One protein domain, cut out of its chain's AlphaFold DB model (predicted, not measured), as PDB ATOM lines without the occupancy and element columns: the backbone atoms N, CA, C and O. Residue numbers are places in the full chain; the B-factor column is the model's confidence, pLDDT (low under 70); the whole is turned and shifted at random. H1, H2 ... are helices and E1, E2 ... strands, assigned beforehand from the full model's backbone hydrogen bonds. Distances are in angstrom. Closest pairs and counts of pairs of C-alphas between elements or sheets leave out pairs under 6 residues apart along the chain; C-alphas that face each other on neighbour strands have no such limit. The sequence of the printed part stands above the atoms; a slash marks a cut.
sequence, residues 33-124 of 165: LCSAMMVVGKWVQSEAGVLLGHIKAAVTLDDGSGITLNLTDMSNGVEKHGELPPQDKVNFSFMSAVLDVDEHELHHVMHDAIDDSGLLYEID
ATOM      1  N   LEU A  33     118.240 -22.923  61.230       92.50
ATOM      2  CA  LEU A  33     117.201 -22.074  61.816       92.50
ATOM      3  C   LEU A  33     117.564 -21.646  63.246       92.50
ATOM      4  O   LEU A  33     117.479 -20.467  63.577       92.50
ATOM      5  N   CYS A  34     118.057 -22.567  64.079       93.19
ATOM      6  CA  CYS A  34     118.574 -22.230  65.409       93.19
ATOM      7  C   CYS A  34     119.736 -21.225  65.337       93.19
ATOM      8  O   CYS A  34     119.824 -20.316  66.160       93.19
ATOM      9  N   SER A  35     120.622 -21.361  64.348       93.38
ATOM     10  CA  SER A  35     121.730 -20.426  64.140       93.38
ATOM     11  C   SER A  35     121.226 -19.036  63.745       93.38
ATOM     12  O   SER A  35     121.697 -18.056  64.319       93.38
ATOM     13  N   ALA A  36     120.226 -18.948  62.862       93.31
ATOM     14  CA  ALA A  36     119.565 -17.693  62.501       93.31
ATOM     15  C   ALA A  36     118.944 -17.010  63.731       93.31
ATOM     16  O   ALA A  36     119.202 -15.835  63.987       93.31
ATOM     17  N   MET A  37     118.226 -17.764  64.573       93.75
ATOM     18  CA  MET A  37     117.681 -17.242  65.834       93.75
ATOM     19  C   MET A  37     118.778 -16.677  66.746       93.75
ATOM     20  O   MET A  37     118.610 -15.610  67.335       93.75
ATOM     21  N   MET A  38     119.920 -17.365  66.845       93.88
ATOM     22  CA  MET A  38     121.059 -16.899  67.640       93.88
ATOM     23  C   MET A  38     121.713 -15.639  67.062       93.88
ATOM     24  O   MET A  38     122.235 -14.839  67.836       93.88
ATOM     25  N   VAL A  39     121.718 -15.450  65.739       93.69
ATOM     26  CA  VAL A  39     122.211 -14.217  65.100       93.69
ATOM     27  C   VAL A  39     121.327 -13.036  65.493       93.69
ATOM     28  O   VAL A  39     121.848 -12.051  66.016       93.69
ATOM     29  N   VAL A  40     120.003 -13.178  65.364       91.69
ATOM     30  CA  VAL A  40     119.041 -12.146  65.787       91.69
ATOM     31  C   VAL A  40     119.196 -11.845  67.280       91.69
ATOM     32  O   VAL A  40     119.314 -10.687  67.669       91.69
ATOM     33  N   GLY A  41     119.290 -12.873  68.127       91.69
ATOM     34  CA  GLY A  41     119.472 -12.692  69.571       91.69
ATOM     35  C   GLY A  41     120.770 -11.970  69.948       91.69
ATOM     36  O   GLY A  41     120.763 -11.119  70.837       91.69
ATOM     37  N   LYS A  42     121.882 -12.252  69.251       92.50
ATOM     38  CA  LYS A  42     123.156 -11.533  69.442       92.50
ATOM     39  C   LYS A  42     123.050 -10.069  69.035       92.50
ATOM     40  O   LYS A  42     123.608  -9.224  69.730       92.50
ATOM     41  N   TRP A  43     122.362  -9.780  67.933       93.31
ATOM     42  CA  TRP A  43     122.144  -8.409  67.487       93.31
ATOM     43  C   TRP A  43     121.293  -7.631  68.495       93.31
ATOM     44  O   TRP A  43     121.741  -6.600  68.983       93.31
ATOM     45  N   VAL A  44     120.154  -8.185  68.933       90.00
ATOM     46  CA  VAL A  44     119.312  -7.550  69.963       90.00
ATOM     47  C   VAL A  44     120.105  -7.295  71.247       90.00
ATOM     48  O   VAL A  44     120.011  -6.222  71.833       90.00
ATOM     49  N   GLN A  45     120.930  -8.254  71.682       90.00
ATOM     50  CA  GLN A  45     121.785  -8.064  72.853       90.00
ATOM     51  C   GLN A  45     122.846  -6.970  72.646       90.00
ATOM     52  O   GLN A  45     123.228  -6.315  73.614       90.00
ATOM     53  N   SER A  46     123.335  -6.776  71.420       90.00
ATOM     54  CA  SER A  46     124.277  -5.702  71.085       90.00
ATOM     55  C   SER A  46     123.613  -4.326  71.156       90.00
ATOM     56  O   SER A  46     124.218  -3.404  71.697       90.00
ATOM     57  N   GLU A  47     122.378  -4.203  70.663       87.50
ATOM     58  CA  GLU A  47     121.633  -2.938  70.637       87.50
ATOM     59  C   GLU A  47     121.063  -2.563  72.015       87.50
ATOM     60  O   GLU A  47     121.346  -1.489  72.545       87.50
ATOM     61  N   ALA A  48     120.323  -3.475  72.651       82.88
ATOM     62  CA  ALA A  48     119.660  -3.231  73.936       82.88
ATOM     63  C   ALA A  48     120.566  -3.504  75.159       82.88
ATOM     64  O   ALA A  48     120.186  -3.271  76.308       82.88
ATOM     65  N   GLY A  49     121.765  -4.060  74.951       82.31
ATOM     66  CA  GLY A  49     122.701  -4.483  76.003       82.31
ATOM     67  C   GLY A  49     122.322  -5.795  76.712       82.31
ATOM     68  O   GLY A  49     123.176  -6.463  77.302       82.31
ATOM     69  N   VAL A  50     121.053  -6.198  76.646       83.12
ATOM     70  CA  VAL A  50     120.523  -7.462  77.168       83.12
ATOM     71  C   VAL A  50     119.343  -7.914  76.309       83.12
ATOM     72  O   VAL A  50     118.558  -7.098  75.840       83.12
ATOM     73  N   LEU A  51     119.189  -9.226  76.118       82.75
ATOM     74  CA  LEU A  51     118.003  -9.781  75.471       82.75
ATOM     75  C   LEU A  51     116.816  -9.717  76.449       82.75
ATOM     76  O   LEU A  51     116.613 -10.626  77.251       82.75
ATOM     77  N   LEU A  52     116.050  -8.626  76.407       81.69
ATOM     78  CA  LEU A  52     114.792  -8.482  77.141       81.69
ATOM     79  C   LEU A  52     113.623  -8.710  76.184       81.69
ATOM     80  O   LEU A  52     113.191  -7.804  75.477       81.69
ATOM     81  N   GLY A  53     113.129  -9.947  76.151       84.50
ATOM     82  CA  GLY A  53     112.065 -10.348  75.241       84.50
ATOM     83  C   GLY A  53     112.019 -11.851  75.012       84.50
ATOM     84  O   GLY A  53     112.517 -12.638  75.817       84.50
ATOM     85  N   HIS A  54     111.405 -12.252  73.906       87.88
ATOM     86  CA  HIS A  54     111.432 -13.626  73.428       87.88
ATOM     87  C   HIS A  54     111.489 -13.661  71.905       87.88
ATOM     88  O   HIS A  54     110.721 -12.998  71.211       87.88
ATOM     89  N   ILE A  55     112.393 -14.488  71.399       91.38
ATOM     90  CA  ILE A  55     112.509 -14.821  69.987       91.38
ATOM     91  C   ILE A  55     111.994 -16.252  69.837       91.38
ATOM     92  O   ILE A  55     112.440 -17.158  70.538       91.38
ATOM     93  N   LYS A  56     111.022 -16.479  68.960       93.38
ATOM     94  CA  LYS A  56     110.319 -17.755  68.827       93.38
ATOM     95  C   LYS A  56     110.195 -18.147  67.367       93.38
ATOM     96  O   LYS A  56     109.686 -17.371  66.573       93.38
ATOM     97  N   ALA A  57     110.569 -19.372  67.027       93.06
ATOM     98  CA  ALA A  57     110.257 -19.967  65.737       93.06
ATOM     99  C   ALA A  57     109.356 -21.193  65.926       93.06
ATOM    100  O   ALA A  57     109.595 -22.027  66.792       93.06
ATOM    101  N   ALA A  58     108.309 -21.323  65.130       93.56
ATOM    102  CA  ALA A  58     107.479 -22.515  65.056       93.56
ATOM    103  C   ALA A  58     107.639 -23.135  63.673       93.56
ATOM    104  O   ALA A  58     107.618 -22.417  62.679       93.56
ATOM    105  N   VAL A  59     107.788 -24.455  63.615       93.25
ATOM    106  CA  VAL A  59     107.843 -25.214  62.365       93.25
ATOM    107  C   VAL A  59     106.760 -26.271  62.426       93.25
ATOM    108  O   VAL A  59     106.809 -27.152  63.283       93.25
ATOM    109  N   THR A  60     105.763 -26.161  61.557       93.44
ATOM    110  CA  THR A  60     104.540 -26.960  61.604       93.44
ATOM    111  C   THR A  60     104.230 -27.615  60.266       93.44
ATOM    112  O   THR A  60     104.513 -27.095  59.188       93.44
ATOM    113  N   LEU A  61     103.613 -28.784  60.343       91.25
ATOM    114  CA  LEU A  61     102.969 -29.460  59.230       91.25
ATOM    115  C   LEU A  61     101.538 -28.947  59.042       91.25
ATOM    116  O   LEU A  61     100.977 -28.273  59.908       91.25
ATOM    117  N   ASP A  62     100.925 -29.313  57.919       86.62
ATOM    118  CA  ASP A  62      99.534 -28.957  57.608       86.62
ATOM    119  C   ASP A  62      98.519 -29.577  58.588       86.62
ATOM    120  O   ASP A  62      97.393 -29.097  58.710       86.62
ATOM    121  N   ASP A  63      98.908 -30.630  59.314       85.44
ATOM    122  CA  ASP A  63      98.099 -31.256  60.368       85.44
ATOM    123  C   ASP A  63      98.195 -30.533  61.729       85.44
ATOM    124  O   ASP A  63      97.527 -30.922  62.689       85.44
ATOM    125  N   GLY A  64      99.008 -29.474  61.815       80.38
ATOM    126  CA  GLY A  64      99.243 -28.685  63.024       80.38
ATOM    127  C   GLY A  64     100.257 -29.292  63.998       80.38
ATOM    128  O   GLY A  64     100.543 -28.678  65.027       80.38
ATOM    129  N   SER A  65     100.820 -30.467  63.700       87.19
ATOM    130  CA  SER A  65     101.947 -31.027  64.450       87.19
ATOM    131  C   SER A  65     103.256 -30.350  64.040       87.19
ATOM    132  O   SER A  65     103.393 -29.847  62.925       87.19
ATOM    133  N   GLY A  66     104.228 -30.275  64.946       90.44
ATOM    134  CA  GLY A  66     105.444 -29.527  64.670       90.44
ATOM    135  C   GLY A  66     106.376 -29.389  65.859       90.44
ATOM    136  O   GLY A  66     106.172 -29.991  66.915       90.44
ATOM    137  N   ILE A  67     107.388 -28.554  65.669       93.31
ATOM    138  CA  ILE A  67     108.304 -28.126  66.720       93.31
ATOM    139  C   ILE A  67     108.150 -26.637  66.992       93.31
ATOM    140  O   ILE A  67     107.715 -25.849  66.153       93.31
ATOM    141  N   THR A  68     108.543 -26.245  68.190       93.75
ATOM    142  CA  THR A  68     108.702 -24.850  68.575       93.75
ATOM    143  C   THR A  68     110.097 -24.658  69.138       93.75
ATOM    144  O   THR A  68     110.530 -25.406  70.009       93.75
ATOM    145  N   LEU A  69     110.784 -23.647  68.638       92.94
ATOM    146  CA  LEU A  69     112.092 -23.192  69.054       92.94
ATOM    147  C   LEU A  69     111.905 -21.861  69.782       92.94
ATOM    148  O   LEU A  69     111.285 -20.945  69.244       92.94
ATOM    149  N   ASN A  70     112.418 -21.746  71.000       93.44
ATOM    150  CA  ASN A  70     112.353 -20.524  71.796       93.44
ATOM    151  C   ASN A  70     113.766 -20.077  72.163       93.44
ATOM    152  O   ASN A  70     114.592 -20.886  72.568       93.44
ATOM    153  N   LEU A  71     114.029 -18.783  72.072       91.81
ATOM    154  CA  LEU A  71     115.250 -18.147  72.537       91.81
ATOM    155  C   LEU A  71     114.859 -17.008  73.480       91.81
ATOM    156  O   LEU A  71     114.330 -15.977  73.063       91.81
ATOM    157  N   THR A  72     115.084 -17.245  74.768       89.69
ATOM    158  CA  THR A  72     114.782 -16.313  75.868       89.69
ATOM    159  C   THR A  72     116.043 -15.884  76.615       89.69
ATOM    160  O   THR A  72     116.099 -14.774  77.129       89.69
ATOM    161  N   ASP A  73     117.071 -16.738  76.640       87.88
ATOM    162  CA  ASP A  73     118.367 -16.464  77.255       87.88
ATOM    163  C   ASP A  73     119.493 -16.928  76.324       87.88
ATOM    164  O   ASP A  73     119.594 -18.104  75.966       87.88
ATOM    165  N   MET A  74     120.377 -15.997  75.967       89.88
ATOM    166  CA  MET A  74     121.539 -16.251  75.109       89.88
ATOM    167  C   MET A  74     122.518 -17.277  75.695       89.88
ATOM    168  O   MET A  74     123.255 -17.918  74.948       89.88
ATOM    169  N   SER A  75     122.528 -17.444  77.018       87.69
ATOM    170  CA  SER A  75     123.380 -18.398  77.736       87.69
ATOM    171  C   SER A  75     122.871 -19.832  77.609       87.69
ATOM    172  O   SER A  75     123.672 -20.763  77.543       87.69
ATOM    173  N   ASN A  76     121.547 -20.004  77.569       86.19
ATOM    174  CA  ASN A  76     120.905 -21.309  77.403       86.19
ATOM    175  C   ASN A  76     120.830 -21.711  75.925       86.19
ATOM    176  O   ASN A  76     120.862 -22.899  75.605       86.19
ATOM    177  N   GLY A  77     120.787 -20.725  75.026       90.00
ATOM    178  CA  GLY A  77     120.625 -20.938  73.596       90.00
ATOM    179  C   GLY A  77     119.175 -21.244  73.222       90.00
ATOM    180  O   GLY A  77     118.243 -20.934  73.963       90.00
ATOM    181  N   VAL A  78     118.985 -21.824  72.037       92.00
ATOM    182  CA  VAL A  78     117.650 -22.120  71.506       92.00
ATOM    183  C   VAL A  78     117.095 -23.394  72.145       92.00
ATOM    184  O   VAL A  78     117.639 -24.485  71.970       92.00
ATOM    185  N   GLU A  79     115.981 -23.258  72.854       92.06
ATOM    186  CA  GLU A  79     115.241 -24.352  73.469       92.06
ATOM    187  C   GLU A  79     114.235 -24.941  72.480       92.06
ATOM    188  O   GLU A  79     113.363 -24.246  71.955       92.06
ATOM    189  N   LYS A  80     114.329 -26.250  72.248       92.50
ATOM    190  CA  LYS A  80     113.421 -26.990  71.371       92.50
ATOM    191  C   LYS A  80     112.321 -27.683  72.166       92.50
ATOM    192  O   LYS A  80     112.590 -28.431  73.105       92.50
ATOM    193  N   HIS A  81     111.090 -27.532  71.697       91.62
ATOM    194  CA  HIS A  81     109.918 -28.251  72.173       91.62
ATOM    195  C   HIS A  81     109.264 -29.029  71.033       91.62
ATOM    196  O   HIS A  81     108.916 -28.462  69.998       91.62
ATOM    197  N   GLY A  82     109.050 -30.324  71.262       88.19
ATOM    198  CA  GLY A  82     108.484 -31.245  70.280       88.19
ATOM    199  C   GLY A  82     109.545 -31.946  69.437       88.19
ATOM    200  O   GLY A  82     110.743 -31.676  69.535       88.19
ATOM    201  N   GLU A  83     109.084 -32.851  68.584       87.00
ATOM    202  CA  GLU A  83     109.908 -33.559  67.610       87.00
ATOM    203  C   GLU A  83     109.192 -33.553  66.263       87.00
ATOM    204  O   GLU A  83     107.986 -33.787  66.193       87.00
ATOM    205  N   LEU A  84     109.944 -33.301  65.195       88.50
ATOM    206  CA  LEU A  84     109.453 -33.374  63.828       88.50
ATOM    207  C   LEU A  84     110.466 -34.192  63.016       88.50
ATOM    208  O   LEU A  84     111.637 -33.804  62.959       88.50
ATOM    209  N   PRO A  85     110.068 -35.341  62.437       88.12
ATOM    210  CA  PRO A  85     110.947 -36.095  61.552       88.12
ATOM    211  C   PRO A  85     111.274 -35.280  60.289       88.12
ATOM    212  O   PRO A  85     110.640 -34.255  60.042       88.12
ATOM    213  N   PRO A  86     112.247 -35.711  59.469       92.31
ATOM    214  CA  PRO A  86     112.530 -35.064  58.193       92.31
ATOM    215  C   PRO A  86     111.293 -35.013  57.285       92.31
ATOM    216  O   PRO A  86     110.542 -35.987  57.213       92.31
ATOM    217  N   GLN A  87     111.089 -33.884  56.607       92.50
ATOM    218  CA  GLN A  87     109.913 -33.605  55.774       92.50
ATOM    219  C   GLN A  87     110.324 -32.854  54.510       92.50
ATOM    220  O   GLN A  87     111.247 -32.044  54.536       92.50
ATOM    221  N   ASP A  88     109.618 -33.076  53.405       89.81
ATOM    222  CA  ASP A  88     109.927 -32.387  52.146       89.81
ATOM    223  C   ASP A  88     109.557 -30.903  52.191       89.81
ATOM    224  O   ASP A  88     110.241 -30.076  51.588       89.81
ATOM    225  N   LYS A  89     108.485 -30.560  52.908       91.50
ATOM    226  CA  LYS A  89     107.996 -29.189  53.049       91.50
ATOM    227  C   LYS A  89     107.335 -29.009  54.410       91.50
ATOM    228  O   LYS A  89     106.549 -29.851  54.835       91.50
ATOM    229  N   VAL A  90     107.669 -27.914  55.083       93.31
ATOM    230  CA  VAL A  90     107.110 -27.519  56.382       93.31
ATOM    231  C   VAL A  90     106.744 -26.041  56.345       93.31
ATOM    232  O   VAL A  90     107.388 -25.262  55.644       93.31
ATOM    233  N   ASN A  91     105.723 -25.645  57.092       93.00
ATOM    234  CA  ASN A  91     105.411 -24.239  57.322       93.00
ATOM    235  C   ASN A  91     106.275 -23.734  58.484       93.00
ATOM    236  O   ASN A  91     106.527 -24.479  59.432       93.00
ATOM    237  N   PHE A  92     106.736 -22.487  58.429       92.81
ATOM    238  CA  PHE A  92     107.464 -21.860  59.526       92.81
ATOM    239  C   PHE A  92     106.889 -20.487  59.872       92.81
ATOM    240  O   PHE A  92     106.351 -19.775  59.026       92.81
ATOM    241  N   SER A  93     107.019 -20.117  61.140       92.19
ATOM    242  CA  SER A  93     106.691 -18.797  61.664       92.19
ATOM    243  C   SER A  93     107.796 -18.380  62.611       92.19
ATOM    244  O   SER A  93     108.005 -19.030  63.631       92.19
ATOM    245  N   PHE A  94     108.522 -17.325  62.265       92.25
ATOM    246  CA  PHE A  94     109.597 -16.761  63.061       92.25
ATOM    247  C   PHE A  94     109.160 -15.406  63.609       92.25
ATOM    248  O   PHE A  94     108.878 -14.501  62.844       92.25
ATOM    249  N   MET A  95     109.076 -15.258  64.925       92.38
ATOM    250  CA  MET A  95     108.626 -14.044  65.601       92.38
ATOM    251  C   MET A  95     109.673 -13.576  66.605       92.38
ATOM    252  O   MET A  95     110.305 -14.384  67.287       92.38
ATOM    253  N   SER A  96     109.811 -12.265  66.743       90.19
ATOM    254  CA  SER A  96     110.645 -11.621  67.748       90.19
ATOM    255  C   SER A  96     109.830 -10.552  68.457       90.19
ATOM    256  O   SER A  96     109.237  -9.698  67.802       90.19
ATOM    257  N   ALA A  97     109.788 -10.609  69.788       89.75
ATOM    258  CA  ALA A  97     109.168  -9.596  70.634       89.75
ATOM    259  C   ALA A  97     110.181  -9.142  71.686       89.75
ATOM    260  O   ALA A  97     110.447  -9.867  72.649       89.75
ATOM    261  N   VAL A  98     110.775  -7.971  71.481       88.25
ATOM    262  CA  VAL A  98     111.938  -7.479  72.235       88.25
ATOM    263  C   VAL A  98     111.792  -5.994  72.567       88.25
ATOM    264  O   VAL A  98     111.016  -5.278  71.935       88.25
ATOM    265  N   LEU A  99     112.484  -5.546  73.612       86.50
ATOM    266  CA  LEU A  99     112.455  -4.160  74.092       86.50
ATOM    267  C   LEU A  99     113.667  -3.362  73.597       86.50
ATOM    268  O   LEU A  99     114.716  -3.945  73.332       86.50
ATOM    269  N   ASP A 100     113.517  -2.035  73.537       85.56
ATOM    270  CA  ASP A 100     114.601  -1.070  73.289       85.56
ATOM    271  C   ASP A 100     115.367  -1.271  71.962       85.56
ATOM    272  O   ASP A 100     116.557  -0.975  71.873       85.56
ATOM    273  N   VAL A 101     114.683  -1.745  70.915       85.50
ATOM    274  CA  VAL A 101     115.224  -1.854  69.547       85.50
ATOM    275  C   VAL A 101     114.275  -1.226  68.530       85.50
ATOM    276  O   VAL A 101     113.078  -1.094  68.793       85.50
ATOM    277  N   ASP A 102     114.799  -0.852  67.364       87.25
ATOM    278  CA  ASP A 102     113.989  -0.367  66.248       87.25
ATOM    279  C   ASP A 102     113.307  -1.524  65.495       87.25
ATOM    280  O   ASP A 102     113.902  -2.576  65.254       87.25
ATOM    281  N   GLU A 103     112.042  -1.329  65.118       84.62
ATOM    282  CA  GLU A 103     111.237  -2.336  64.415       84.62
ATOM    283  C   GLU A 103     111.705  -2.609  62.998       84.62
ATOM    284  O   GLU A 103     111.732  -3.764  62.567       84.62
ATOM    285  N   HIS A 104     112.088  -1.561  62.279       86.12
ATOM    286  CA  HIS A 104     112.507  -1.689  60.899       86.12
ATOM    287  C   HIS A 104     113.857  -2.402  60.811       86.12
ATOM    288  O   HIS A 104     114.033  -3.298  59.984       86.12
ATOM    289  N   GLU A 105     114.785  -2.061  61.708       87.56
ATOM    290  CA  GLU A 105     116.069  -2.753  61.814       87.56
ATOM    291  C   GLU A 105     115.900  -4.208  62.265       87.56
ATOM    292  O   GLU A 105     116.484  -5.101  61.652       87.56
ATOM    293  N   LEU A 106     115.051  -4.479  63.266       88.12
ATOM    294  CA  LEU A 106     114.788  -5.846  63.723       88.12
ATOM    295  C   LEU A 106     114.229  -6.723  62.595       88.12
ATOM    296  O   LEU A 106     114.675  -7.858  62.427       88.12
ATOM    297  N   HIS A 107     113.283  -6.205  61.809       88.06
ATOM    298  CA  HIS A 107     112.724  -6.931  60.672       88.06
ATOM    299  C   HIS A 107     113.790  -7.222  59.599       88.06
ATOM    300  O   HIS A 107     113.878  -8.349  59.114       88.06
ATOM    301  N   HIS A 108     114.641  -6.241  59.270       89.38
ATOM    302  CA  HIS A 108     115.746  -6.421  58.317       89.38
ATOM    303  C   HIS A 108     116.724  -7.498  58.803       89.38
ATOM    304  O   HIS A 108     117.000  -8.451  58.082       89.38
ATOM    305  N   VAL A 109     117.156  -7.423  60.065       91.31
ATOM    306  CA  VAL A 109     118.079  -8.399  60.662       91.31
ATOM    307  C   VAL A 109     117.475  -9.800  60.709       91.31
ATOM    308  O   VAL A 109     118.183 -10.784  60.506       91.31
ATOM    309  N   MET A 110     116.168  -9.925  60.961       90.38
ATOM    310  CA  MET A 110     115.487 -11.220  60.896       90.38
ATOM    311  C   MET A 110     115.496 -11.805  59.483       90.38
ATOM    312  O   MET A 110     115.676 -13.014  59.338       90.38
ATOM    313  N   HIS A 111     115.321 -10.969  58.461       88.94
ATOM    314  CA  HIS A 111     115.338 -11.398  57.069       88.94
ATOM    315  C   HIS A 111     116.747 -11.807  56.619       88.94
ATOM    316  O   HIS A 111     116.917 -12.906  56.093       88.94
ATOM    317  N   ASP A 112     117.756 -10.987  56.922       91.19
ATOM    318  CA  ASP A 112     119.166 -11.284  56.642       91.19
ATOM    319  C   ASP A 112     119.608 -12.567  57.348       91.19
ATOM    320  O   ASP A 112     120.252 -13.422  56.752       91.19
ATOM    321  N   ALA A 113     119.194 -12.768  58.604       91.62
ATOM    322  CA  ALA A 113     119.525 -13.981  59.345       91.62
ATOM    323  C   ALA A 113     118.931 -15.250  58.712       91.62
ATOM    324  O   ALA A 113     119.540 -16.316  58.818       91.62
ATOM    325  N   ILE A 114     117.753 -15.164  58.082       90.38
ATOM    326  CA  ILE A 114     117.168 -16.288  57.342       90.38
ATOM    327  C   ILE A 114     117.915 -16.491  56.016       90.38
ATOM    328  O   ILE A 114     118.255 -17.635  55.709       90.38
ATOM    329  N   ASP A 115     118.206 -15.431  55.263       89.75
ATOM    330  CA  ASP A 115     118.897 -15.529  53.969       89.75
ATOM    331  C   ASP A 115     120.321 -16.100  54.137       89.75
ATOM    332  O   ASP A 115     120.683 -17.122  53.542       89.75
ATOM    333  N   ASP A 116     121.074 -15.567  55.102       90.44
ATOM    334  CA  ASP A 116     122.425 -16.018  55.451       90.44
ATOM    335  C   ASP A 116     122.461 -17.433  56.048       90.44
ATOM    336  O   ASP A 116     123.507 -18.093  56.056       90.44
ATOM    337  N   SER A 117     121.329 -17.944  56.550       88.81
ATOM    338  CA  SER A 117     121.266 -19.300  57.109       88.81
ATOM    339  C   SER A 117     121.431 -20.390  56.046       88.81
ATOM    340  O   SER A 117     121.726 -21.543  56.381       88.81
ATOM    341  N   GLY A 118     121.224 -20.055  54.767       87.50
ATOM    342  CA  GLY A 118     121.231 -21.010  53.662       87.50
ATOM    343  C   GLY A 118     120.077 -22.014  53.724       87.50
ATOM    344  O   GLY A 118     120.214 -23.137  53.230       87.50
ATOM    345  N   LEU A 119     118.972 -21.672  54.391       89.19
ATOM    346  CA  LEU A 119     117.738 -22.449  54.338       89.19
ATOM    347  C   LEU A 119     117.128 -22.378  52.934       89.19
ATOM    348  O   LEU A 119     117.207 -21.361  52.255       89.19
ATOM    349  N   LEU A 120     116.482 -23.460  52.500       89.69
ATOM    350  CA  LEU A 120     115.631 -23.419  51.314       89.69
ATOM    351  C   LEU A 120     114.242 -22.966  51.758       89.69
ATOM    352  O   LEU A 120     113.478 -23.788  52.260       89.69
ATOM    353  N   TYR A 121     113.929 -21.680  51.621       89.12
ATOM    354  CA  TYR A 121     112.680 -21.115  52.122       89.12
ATOM    355  C   TYR A 121     111.896 -20.337  51.055       89.12
ATOM    356  O   TYR A 121     112.436 -19.890  50.049       89.12
ATOM    357  N   GLU A 122     110.596 -20.201  51.293       88.56
ATOM    358  CA  GLU A 122     109.639 -19.383  50.546       88.56
ATOM    359  C   GLU A 122     108.926 -18.499  51.579       88.56
ATOM    360  O   GLU A 122     108.301 -19.043  52.488       88.56
ATOM    361  N   ILE A 123     109.022 -17.170  51.499       86.62
ATOM    362  CA  ILE A 123     108.283 -16.263  52.400       86.62
ATOM    363  C   ILE A 123     106.887 -16.029  51.828       86.62
ATOM    364  O   ILE A 123     106.730 -15.840  50.621       86.62
ATOM    365  N   ASP A 124     105.869 -16.033  52.688       83.00
ATOM    366  CA  ASP A 124     104.531 -15.619  52.278       83.00
ATOM    367  C   ASP A 124     104.532 -14.088  52.094       83.00
ATOM    368  O   ASP A 124     104.678 -13.339  53.054       83.00
TER     369      ASP A 124
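AT A GLANCE: This is residues 33 to 124 of the 165 residues of an uncharacterized protein of Candidatus Methanomethylophilaceae archaeon (UniProt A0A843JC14). A twisted sheet of four antiparallel strands makes a wall, with H1 packed along one of its faces and H2 packed beside H1, near the long edge strand E4. The short strand E5 lies past that edge, at the end of the printed part. The 92 printed residues hold, in chain order, H1, E1, E2, E3, E4, H2 and E5; the sheet's order is E3 - E2 - E1 - E4, all antiparallel, and the class is mixed, helices and strands. The whole is compact, with a radius of gyration of the C-alphas of 13.2 A, yet elongated in outline, spanning 38 by 25 by 19 A.

IN THESE COORDINATES: H1, residues 33 to 48, begins at C-alpha 33 (117.201, -22.074, 61.816) and is 22.5 A long from first to last C-alpha. E1, residues 53 to 60, measures 22.8 A, and E2, residues 66 to 71, 17.0 A. E3 is residues 79 to 81. E4, residues 87 to 99, is the longest strand, 34.8 A, ending at C-alpha 99 (112.455, -4.160, 74.092). H2, residues 103 to 115, measures 18.5 A. E5, residues 121 to 123, ends at C-alpha 123 (108.283, -16.263, 52.400).

HOW THE PARTS SIT: E1, E2 and E3 form a meander, each strand the antiparallel neighbour of the one before, with hairpins E1 and E2, and E2 and E3. With E4, the antiparallel neighbour of E1, they make a Greek key, the first of four strands beside the fourth. Within hydrogen-bond range are N 56 and O 95 of E1 and E4, 2.8 A, N 69 and O 57 of E2 and E1, 2.7 A, and N 70 and O 79 of E2 and E3, 2.8 A. The arrangement is two layers, H1 and H2 on one face of the sheet. H1 has a height over the sheet of 9.3 A and runs along the strands, at 16 degrees to E1 on the local plane; its closest C-alphas to E1 are Met 37 and Ile 55, 7.1 A. H1 and H2 touch, closest at the C-alphas of Ala 36 and Ala 113, 4.9 A, at a shallow tilt of 30 degrees, opposite ways. In H1 and H2 every O i to N i+4 pair is within hydrogen-bond range. E5 pairs with no named strand; it is near E4, with 9 pairs of C-alphas within 10 A, and apart from H1.

THE WHOLE: The two C-alphas farthest apart, those of Gly 49 and Asp 63, are 39.6 A apart. The printed part has no cut and no long link; E2 to E3, with 7 residues, is short, and the others are tight. The mean pLDDT of the printed part is 89.6, and no printed residue is under 70.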